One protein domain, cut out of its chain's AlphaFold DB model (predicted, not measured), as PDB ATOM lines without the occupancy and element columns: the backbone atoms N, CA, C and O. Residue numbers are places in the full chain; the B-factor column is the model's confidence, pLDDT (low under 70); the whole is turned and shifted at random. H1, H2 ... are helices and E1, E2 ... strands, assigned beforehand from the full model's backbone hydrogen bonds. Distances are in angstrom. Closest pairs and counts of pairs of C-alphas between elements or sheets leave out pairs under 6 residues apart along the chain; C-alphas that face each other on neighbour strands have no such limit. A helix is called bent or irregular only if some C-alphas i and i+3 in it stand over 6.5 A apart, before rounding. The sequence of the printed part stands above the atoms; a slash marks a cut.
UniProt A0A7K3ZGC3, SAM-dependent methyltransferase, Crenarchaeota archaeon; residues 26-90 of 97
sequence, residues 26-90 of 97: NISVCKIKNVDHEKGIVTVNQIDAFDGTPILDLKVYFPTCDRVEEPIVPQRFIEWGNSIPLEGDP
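What this domain is: This is residues 26 to 90 of the 97 residues of the protein "SAM-dependent methyltransferase" of Crenarchaeota archaeon (UniProt A0A7K3ZGC3). Little regular structure is present: a loose, elongated run of loops has the hairpin of E1 and E2 at one end and the short helix H2 at the other, with tiny H1 between. Residues 36 to 41 and 74 to 80 stick out. The 65 printed residues, 20 in named elements, run E1, E2, H1, H2: mixed class, one antiparallel sheet E1 - E2, radius of gyration of the C-alphas 14.8 A, spans 47 by 27 by 19 A.

How they stand to each other: E1, residues 32 to 36, and E2, residues 41 to 44, form a hairpin, antiparallel at 168 degrees; N 33 and O 43 are 2.8 A apart, within hydrogen-bond range. H1, residues 63 to 66, is apart from E1 and from H2, residues 75 to 81. H1 is too short for an O i to N i+4 pair; H2 has 0 of 3 within range, but 3 of 4 O i to N i+3 pairs.

Where its parts are: E1 begins at C-alpha 32 (121.192, 89.704, -5.907) and measures 11.2 A; E2 measures 9.8 A, H1 5.2 A. H2, 9.4 A, ends at C-alpha 81 (102.269, 75.821, -15.545) and is irregular: C-alphas 76 and 79 are 7.8 A apart.

The domain as a whole: The C-alphas farthest apart, of Glu 38 and Gln 75, are 48.4 A apart. The printed part has no cut; the link from E2 to H1 is long, 18 residues. Residues 77 to 90 have pLDDT under 70.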
ATOM      1  N   ASN A  26     122.180  83.890 -23.580       93.62
ATOM      2  CA  ASN A  26     121.185  83.490 -22.583       93.62
ATOM      3  C   ASN A  26     120.861  84.684 -21.672       93.62
ATOM      4  O   ASN A  26     121.640  85.629 -21.571       93.62
ATOM      5  N   ILE A  27     119.688  84.644 -21.051       94.38
ATOM      6  CA  ILE A  27     119.179  85.661 -20.134       94.38
ATOM      7  C   ILE A  27     118.683  84.936 -18.892       94.38
ATOM      8  O   ILE A  27     117.698  84.197 -18.971       94.38
ATOM      9  N   SER A  28     119.308  85.197 -17.754       92.81
ATOM     10  CA  SER A  28     118.898  84.646 -16.464       92.81
ATOM     11  C   SER A  28     118.428  85.804 -15.584       92.81
ATOM     12  O   SER A  28     119.159  86.771 -15.379       92.81
ATOM     13  N   VAL A  29     117.192  85.728 -15.088       92.56
ATOM     14  CA  VAL A  29     116.692  86.653 -14.062       92.56
ATOM     15  C   VAL A  29     117.099  86.071 -12.717       92.56
ATOM     16  O   VAL A  29     116.780  84.923 -12.426       92.56
ATOM     17  N   CYS A  30     117.836  86.842 -11.924       92.38
ATOM     18  CA  CYS A  30     118.406  86.372 -10.668       92.38
ATOM     19  C   CYS A  30     118.253  87.414  -9.558       92.38
ATOM     20  O   CYS A  30     118.188  88.621  -9.799       92.38
ATOM     21  N   LYS A  31     118.193  86.928  -8.318       92.56
ATOM     22  CA  LYS A  31     118.145  87.749  -7.108       92.56
ATOM     23  C   LYS A  31     119.570  88.025  -6.652       92.56
ATOM     24  O   LYS A  31     120.332  87.091  -6.392       92.56
ATOM     25  N   ILE A  32     119.924  89.302  -6.519       95.69
ATOM     26  CA  ILE A  32     121.192  89.704  -5.907       95.69
ATOM     27  C   ILE A  32     121.146  89.332  -4.423       95.69
ATOM     28  O   ILE A  32     120.238  89.737  -3.698       95.69
ATOM     29  N   LYS A  33     122.132  88.551  -3.980       96.31
ATOM     30  CA  LYS A  33     122.330  88.166  -2.578       96.31
ATOM     31  C   LYS A  33     123.292  89.108  -1.862       96.31
ATOM     32  O   LYS A  33     123.079  89.411  -0.695       96.31
ATOM     33  N   ASN A  34     124.350  89.544  -2.545       97.94
ATOM     34  CA  ASN A  34     125.364  90.438  -1.991       97.94
ATOM     35  C   ASN A  34     126.083  91.217  -3.102       97.94
ATOM     36  O   ASN A  34     126.221  90.716  -4.220       97.94
ATOM     37  N   VAL A  35     126.591  92.405  -2.766       97.75
ATOM     38  CA  VAL A  35     127.475  93.200  -3.629       97.75
ATOM     39  C   VAL A  35     128.711  93.602  -2.828       97.75
ATOM     40  O   VAL A  35     128.617  94.351  -1.860       97.75
ATOM     41  N   ASP A  36     129.873  93.104  -3.242       98.12
ATOM     42  CA  ASP A  36     131.180  93.535  -2.744       98.12
ATOM     43  C   ASP A  36     131.760  94.554  -3.734       98.12
ATOM     44  O   ASP A  36     132.253  94.202  -4.809       98.12
ATOM     45  N   HIS A  37     131.660  95.834  -3.378       97.12
ATOM     46  CA  HIS A  37     132.113  96.941  -4.218       97.12
ATOM     47  C   HIS A  37     133.636  97.024  -4.339       97.12
ATOM     48  O   HIS A  37     134.130  97.469  -5.372       97.12
ATOM     49  N   GLU A  38     134.378  96.598  -3.316       98.00
ATOM     50  CA  GLU A  38     135.841  96.677  -3.323       98.00
ATOM     51  C   GLU A  38     136.440  95.632  -4.263       98.00
ATOM     52  O   GLU A  38     137.389  95.918  -4.990       98.00
ATOM     53  N   LYS A  39     135.855  94.427  -4.289       97.94
ATOM     54  CA  LYS A  39     136.288  93.345  -5.186       97.94
ATOM     55  C   LYS A  39     135.587  93.354  -6.543       97.94
ATOM     56  O   LYS A  39     135.985  92.599  -7.426       97.94
ATOM     57  N   GLY A  40     134.536  94.160  -6.705       96.12
ATOM     58  CA  GLY A  40     133.693  94.152  -7.903       96.12
ATOM     59  C   GLY A  40     132.935  92.834  -8.089       96.12
ATOM     60  O   GLY A  40     132.753  92.389  -9.219       96.12
ATOM     61  N   ILE A  41     132.523  92.187  -6.993       97.25
ATOM     62  CA  ILE A  41     131.857  90.876  -7.018       97.25
ATOM     63  C   ILE A  41     130.374  91.037  -6.685       97.25
ATOM     64  O   ILE A  41     130.010  91.552  -5.629       97.25
ATOM     65  N   VAL A  42     129.514  90.515  -7.561       96.81
ATOM     66  CA  VAL A  42     128.073  90.390  -7.318       96.81
ATOM     67  C   VAL A  42     127.748  88.920  -7.092       96.81
ATOM     68  O   VAL A  42     127.969  88.082  -7.963       96.81
ATOM     69  N   THR A  43     127.217  88.596  -5.917       96.75
ATOM     70  CA  THR A  43     126.728  87.250  -5.607       96.75
ATOM     71  C   THR A  43     125.235  87.191  -5.885       96.75
ATOM     72  O   THR A  43     124.475  88.008  -5.363       96.75
ATOM     73  N   VAL A  44     124.801  86.207  -6.666       95.56
ATOM     74  CA  VAL A  44     123.396  85.993  -7.042       95.56
ATOM     75  C   VAL A  44     122.894  84.632  -6.543       95.56
ATOM     76  O   VAL A  44     123.660  83.837  -5.992       95.56
ATOM     77  N   ASN A  45     121.591  84.363  -6.658       90.38
ATOM     78  CA  ASN A  45     121.070  82.995  -6.554       90.38
ATOM     79  C   ASN A  45     121.515  82.130  -7.751       90.38
ATOM     80  O   ASN A  45     122.327  82.553  -8.569       90.38
ATOM     81  N   GLN A  46     121.056  80.882  -7.804       86.88
ATOM     82  CA  GLN A  46     121.461  79.945  -8.847       86.88
ATOM     83  C   GLN A  46     121.081  80.474 -10.242       86.88
ATOM     84  O   GLN A  46     119.956  80.917 -10.460       86.88
ATOM     85  N   ILE A  47     122.029  80.391 -11.179       92.19
ATOM     86  CA  ILE A  47     121.829  80.629 -12.614       92.19
ATOM     87  C   ILE A  47     122.252  79.382 -13.397       92.19
ATOM     88  O   ILE A  47     122.962  78.524 -12.878       92.19
ATOM     89  N   ASP A  48     121.841  79.293 -14.655       89.62
ATOM     90  CA  ASP A  48     122.061  78.163 -15.563       89.62
ATOM     91  C   ASP A  48     123.327  78.305 -16.439       89.62
ATOM     92  O   ASP A  48     123.430  77.690 -17.501       89.62
ATOM     93  N   ALA A  49     124.293  79.127 -16.015       92.38
ATOM     94  CA  ALA A  49     125.556  79.345 -16.717       92.38
ATOM     95  C   ALA A  49     126.679  78.466 -16.142       92.38
ATOM     96  O   ALA A  49     126.789  78.299 -14.929       92.38
ATOM     97  N   PHE A  50     127.547  77.942 -17.012       94.12
ATOM     98  CA  PHE A  50     128.759  77.249 -16.574       94.12
ATOM     99  C   PHE A  50     129.774  78.238 -15.994       94.12
ATOM    100  O   PHE A  50     129.788  79.415 -16.367       94.12
ATOM    101  N   ASP A  51     130.663  77.747 -15.133       95.38
ATOM    102  CA  ASP A  51     131.783  78.546 -14.638       95.38
ATOM    103  C   ASP A  51     132.623  79.117 -15.798       95.38
ATOM    104  O   ASP A  51     132.815  78.473 -16.832       95.38
ATOM    105  N   GLY A  52     133.066  80.366 -15.646       95.38
ATOM    106  CA  GLY A  52     133.782  81.107 -16.688       95.38
ATOM    107  C   GLY A  52     132.935  81.571 -17.883       95.38
ATOM    108  O   GLY A  52     133.491  82.163 -18.809       95.38
ATOM    109  N   THR A  53     131.610  81.349 -17.893       96.50
ATOM    110  CA  THR A  53     130.735  81.883 -18.954       96.50
ATOM    111  C   THR A  53     130.806  83.419 -18.982       96.50
ATOM    112  O   THR A  53     130.542  84.051 -17.957       96.50
ATOM    113  N   PRO A  54     131.121  84.053 -20.131       96.75
ATOM    114  CA  PRO A  54     131.211  85.506 -20.214       96.75
ATOM    115  C   PRO A  54     129.868  86.197 -19.960       96.75
ATOM    116  O   PRO A  54     128.841  85.816 -20.523       96.75
ATOM    117  N   ILE A  55     129.902  87.273 -19.175       96.00
ATOM    118  CA  ILE A  55     128.762  88.171 -18.990       96.00
ATOM    119  C   ILE A  55     128.804  89.250 -20.070       96.00
ATOM    120  O   ILE A  55     129.811  89.937 -20.232       96.00
ATOM    121  N   LEU A  56     127.703  89.395 -20.809       97.44
ATOM    122  CA  LEU A  56     127.575  90.404 -21.863       97.44
ATOM    123  C   LEU A  56     126.928  91.699 -21.367       97.44
ATOM    124  O   LEU A  56     127.249  92.772 -21.869       97.44
ATOM    125  N   ASP A  57     125.991  91.597 -20.424       97.25
ATOM    126  CA  ASP A  57     125.158  92.715 -19.993       97.25
ATOM    127  C   ASP A  57     124.534  92.440 -18.620       97.25
ATOM    128  O   ASP A  57     124.300  91.286 -18.254       97.25
ATOM    129  N   LEU A  58     124.243  93.512 -17.884       95.31
ATOM    130  CA  LEU A  58     123.520  93.494 -16.615       95.31
ATOM    131  C   LEU A  58     122.469  94.600 -16.648       95.31
ATOM    132  O   LEU A  58     122.786  95.772 -16.862       95.31
ATOM    133  N   LYS A  59     121.208  94.234 -16.410       95.38
ATOM    134  CA  LYS A  59     120.090  95.178 -16.351       95.38
ATOM    135  C   LYS A  59     119.285  94.964 -15.083       95.38
ATOM    136  O   LYS A  59     119.148  93.842 -14.604       95.38
ATOM    137  N   VAL A  60     118.769  96.064 -14.547       94.38
ATOM    138  CA  VAL A  60     117.834  96.023 -13.425       94.38
ATOM    139  C   VAL A  60     116.543  95.365 -13.902       94.38
ATOM    140  O   VAL A  60     116.041  95.707 -14.970       94.38
ATOM    141  N   TYR A  61     116.020  94.437 -13.102       93.62
ATOM    142  CA  TYR A  61     114.701  93.855 -13.314       93.62
ATOM    143  C   TYR A  61     113.622  94.861 -12.906       93.62
ATOM    144  O   TYR A  61     113.555  95.276 -11.746       93.62
ATOM    145  N   PHE A  62     112.766  95.234 -13.851       92.06
ATOM    146  CA  PHE A  62     111.617  96.095 -13.619       92.06
ATOM    147  C   PHE A  62     110.338  95.274 -13.790       92.06
ATOM    148  O   PHE A  62     109.963  94.980 -14.926       92.06
ATOM    149  N   PRO A  63     109.600  94.951 -12.708       89.56
ATOM    150  CA  PRO A  63     108.355  94.186 -12.810       89.56
ATOM    151  C   PRO A  63     107.351  94.775 -13.809       89.56
ATOM    152  O   PRO A  63     106.620  94.034 -14.450       89.56
ATOM    153  N   THR A  64     107.345  96.099 -13.982       88.69
ATOM    154  CA  THR A  64     106.484  96.805 -14.942       88.69
ATOM    155  C   THR A  64     106.779  96.478 -16.405       88.69
ATOM    156  O   THR A  64     105.908  96.669 -17.247       88.69
ATOM    157  N   CYS A  65     108.000  96.039 -16.717       88.69
ATOM    158  CA  CYS A  65     108.463  95.787 -18.081       88.69
ATOM    159  C   CYS A  65     108.766  94.305 -18.331       88.69
ATOM    160  O   CYS A  65     108.579  93.822 -19.444       88.69
ATOM    161  N   ASP A  66     109.224  93.590 -17.303       90.38
ATOM    162  CA  ASP A  66     109.780  92.243 -17.434       90.38
ATOM    163  C   ASP A  66     108.829  91.140 -16.932       90.38
ATOM    164  O   ASP A  66     109.011  89.968 -17.270       90.38
ATOM    165  N   ARG A  67     107.815  91.474 -16.112       88.81
ATOM    166  CA  ARG A  67     106.836  90.500 -15.597       88.81
ATOM    167  C   ARG A  67     105.627  90.412 -16.523       88.81
ATOM    168  O   ARG A  67     104.982  91.412 -16.817       88.81
ATOM    169  N   VAL A  68     105.254  89.186 -16.879       86.56
ATOM    170  CA  VAL A  68     103.938  88.875 -17.449       86.56
ATOM    171  C   VAL A  68     103.113  88.229 -16.342       86.56
ATOM    172  O   VAL A  68     103.445  87.133 -15.898       86.56
ATOM    173  N   GLU A  69     102.091  88.929 -15.846       82.62
ATOM    174  CA  GLU A  69     101.262  88.440 -14.733       82.62
ATOM    175  C   GLU A  69     100.388  87.248 -15.140       82.62
ATOM    176  O   GLU A  69     100.297  86.277 -14.393       82.62
ATOM    177  N   GLU A  70      99.837  87.279 -16.355       84.31
ATOM    178  CA  GLU A  70      98.966  86.230 -16.899       84.31
ATOM    179  C   GLU A  70      99.516  85.702 -18.239       84.31
ATOM    180  O   GLU A  70      99.041  86.077 -19.316       84.31
ATOM    181  N   PRO A  71     100.574  84.868 -18.227       84.88
ATOM    182  CA  PRO A  71     101.148  84.345 -19.459       84.88
ATOM    183  C   PRO A  71     100.251  83.266 -20.078       84.88
ATOM    184  O   PRO A  71      99.798  82.341 -19.406       84.88
ATOM    185  N   ILE A  72     100.073  83.313 -21.400       82.50
ATOM    186  CA  ILE A  72      99.459  82.209 -22.146       82.50
ATOM    187  C   ILE A  72     100.540  81.171 -22.445       82.50
ATOM    188  O   ILE A  72     101.408  81.375 -23.297       82.50
ATOM    189  N   VAL A  73     100.477  80.037 -21.752       78.00
ATOM    190  CA  VAL A  73     101.375  78.900 -21.979       78.00
ATOM    191  C   VAL A  73     100.713  77.929 -22.964       78.00
ATOM    192  O   VAL A  73      99.570  77.526 -22.742       78.00
ATOM    193  N   PRO A  74     101.386  77.519 -24.057       74.06
ATOM    194  CA  PRO A  74     100.830  76.525 -24.968       74.06
ATOM    195  C   PRO A  74     100.457  75.233 -24.231       74.06
ATOM    196  O   PRO A  74     101.244  74.749 -23.422       74.06
ATOM    197  N   GLN A  75      99.314  74.624 -24.577       73.38
ATOM    198  CA  GLN A  75      98.757  73.440 -23.891       73.38
ATOM    199  C   GLN A  75      99.788  72.320 -23.652       73.38
ATOM    200  O   GLN A  75      99.800  71.670 -22.613       73.38
ATOM    201  N   ARG A  76     100.703  72.132 -24.607       70.56
ATOM    202  CA  ARG A  76     101.786  71.137 -24.561       70.56
ATOM    203  C   ARG A  76     102.854  71.374 -23.478       70.56
ATOM    204  O   ARG A  76     103.763  70.565 -23.363       70.56
ATOM    205  N   PHE A  77     102.791  72.492 -22.759       68.00
ATOM    206  CA  PHE A  77     103.708  72.882 -21.684       68.00
ATOM    207  C   PHE A  77     102.981  73.078 -20.341       68.00
ATOM    208  O   PHE A  77     103.568  73.607 -19.402       68.00
ATOM    209  N   ILE A  78     101.713  72.663 -20.222       61.56
ATOM    210  CA  ILE A  78     100.900  72.867 -19.007       61.56
ATOM    211  C   ILE A  78     101.453  72.147 -17.781       61.56
ATOM    212  O   ILE A  78     101.285  72.644 -16.673       61.56
ATOM    213  N   GLU A  79     102.175  71.041 -17.959       57.16
ATOM    214  CA  GLU A  79     102.862  70.361 -16.854       57.16
ATOM    215  C   GLU A  79     103.873  71.280 -16.139       57.16
ATOM    216  O   GLU A  79     104.175  71.071 -14.969       57.16
ATOM    217  N   TRP A  80     104.345  72.344 -16.803       58.84
ATOM    218  CA  TRP A  80     105.199  73.377 -16.205       58.84
ATOM    219  C   TRP A  80     104.408  74.543 -15.590       58.84
ATOM    220  O   TRP A  80     104.950  75.294 -14.783       58.84
ATOM    221  N   GLY A  81     103.132  74.706 -15.953       51.91
ATOM    222  CA  GLY A  81     102.269  75.821 -15.545       51.91
ATOM    223  C   GLY A  81     101.833  75.798 -14.077       51.91
ATOM    224  O   GLY A  81     101.409  76.826 -13.562       51.91
ATOM    225  N   ASN A  82     101.987  74.667 -13.383       50.94
ATOM    226  CA  ASN A  82     101.743  74.572 -11.937       50.94
ATOM    227  C   ASN A  82     102.946  75.026 -11.093       50.94
ATOM    228  O   ASN A  82     102.852  75.094  -9.870       50.94
ATOM    229  N   SER A  83     104.067  75.342 -11.743       53.41
ATOM    230  CA  SER A  83     105.347  75.643 -11.106       53.41
ATOM    231  C   SER A  83     105.822  77.049 -11.465       53.41
ATOM    232  O   SER A  83     106.986  77.227 -11.813       53.41
ATOM    233  N   ILE A  84     104.928  78.043 -11.450       55.47
ATOM    234  CA  ILE A  84     105.322  79.447 -11.629       55.47
ATOM    235  C   ILE A  84     105.983  79.892 -10.320       55.47
ATOM    236  O   ILE A  84     105.278  80.065  -9.322       55.47
ATOM    237  N   PRO A  85     107.312  80.062 -10.271       53.62
ATOM    238  CA  PRO A  85     107.971  80.441  -9.037       53.62
ATOM    239  C   PRO A  85     107.657  81.904  -8.748       53.62
ATOM    240  O   PRO A  85     107.868  82.768  -9.600       53.62
ATOM    241  N   LEU A  86     107.163  82.192  -7.545       53.03
ATOM    242  CA  LEU A  86     106.806  83.557  -7.147       53.03
ATOM    243  C   LEU A  86     108.041  84.463  -6.982       53.03
ATOM    244  O   LEU A  86     107.926  85.675  -7.155       53.03
ATOM    245  N   GLU A  87     109.220  83.892  -6.703       53.91
ATOM    246  CA  GLU A  87     110.463  84.634  -6.413       53.91
ATOM    247  C   GLU A  87     111.653  84.287  -7.333       53.91
ATOM    248  O   GLU A  87     112.789  84.677  -7.060       53.91
ATOM    249  N   GLY A  88     111.417  83.580  -8.445       48.75
ATOM    250  CA  GLY A  88     112.500  83.081  -9.307       48.75
ATOM    251  C   GLY A  88     113.234  81.860  -8.739       48.75
ATOM    252  O   GLY A  88     114.345  81.554  -9.171       48.75
ATOM    253  N   ASP A  89     112.624  81.170  -7.775       48.47
ATOM    254  CA  ASP A  89     113.064  79.849  -7.333       48.47
ATOM    255  C   ASP A  89     112.926  78.834  -8.479       48.47
ATOM    256  O   ASP A  89     112.074  78.993  -9.354       48.47
ATOM    257  N   PRO A  90     113.755  77.787  -8.548       47.38
ATOM    258  CA  PRO A  90     113.533  76.740  -9.531       47.38
ATOM    259  C   PRO A  90     112.165  76.069  -9.290       47.38
ATOM    260  O   PRO A  90     111.703  75.989  -8.149       47.38
TER     261      PRO A  90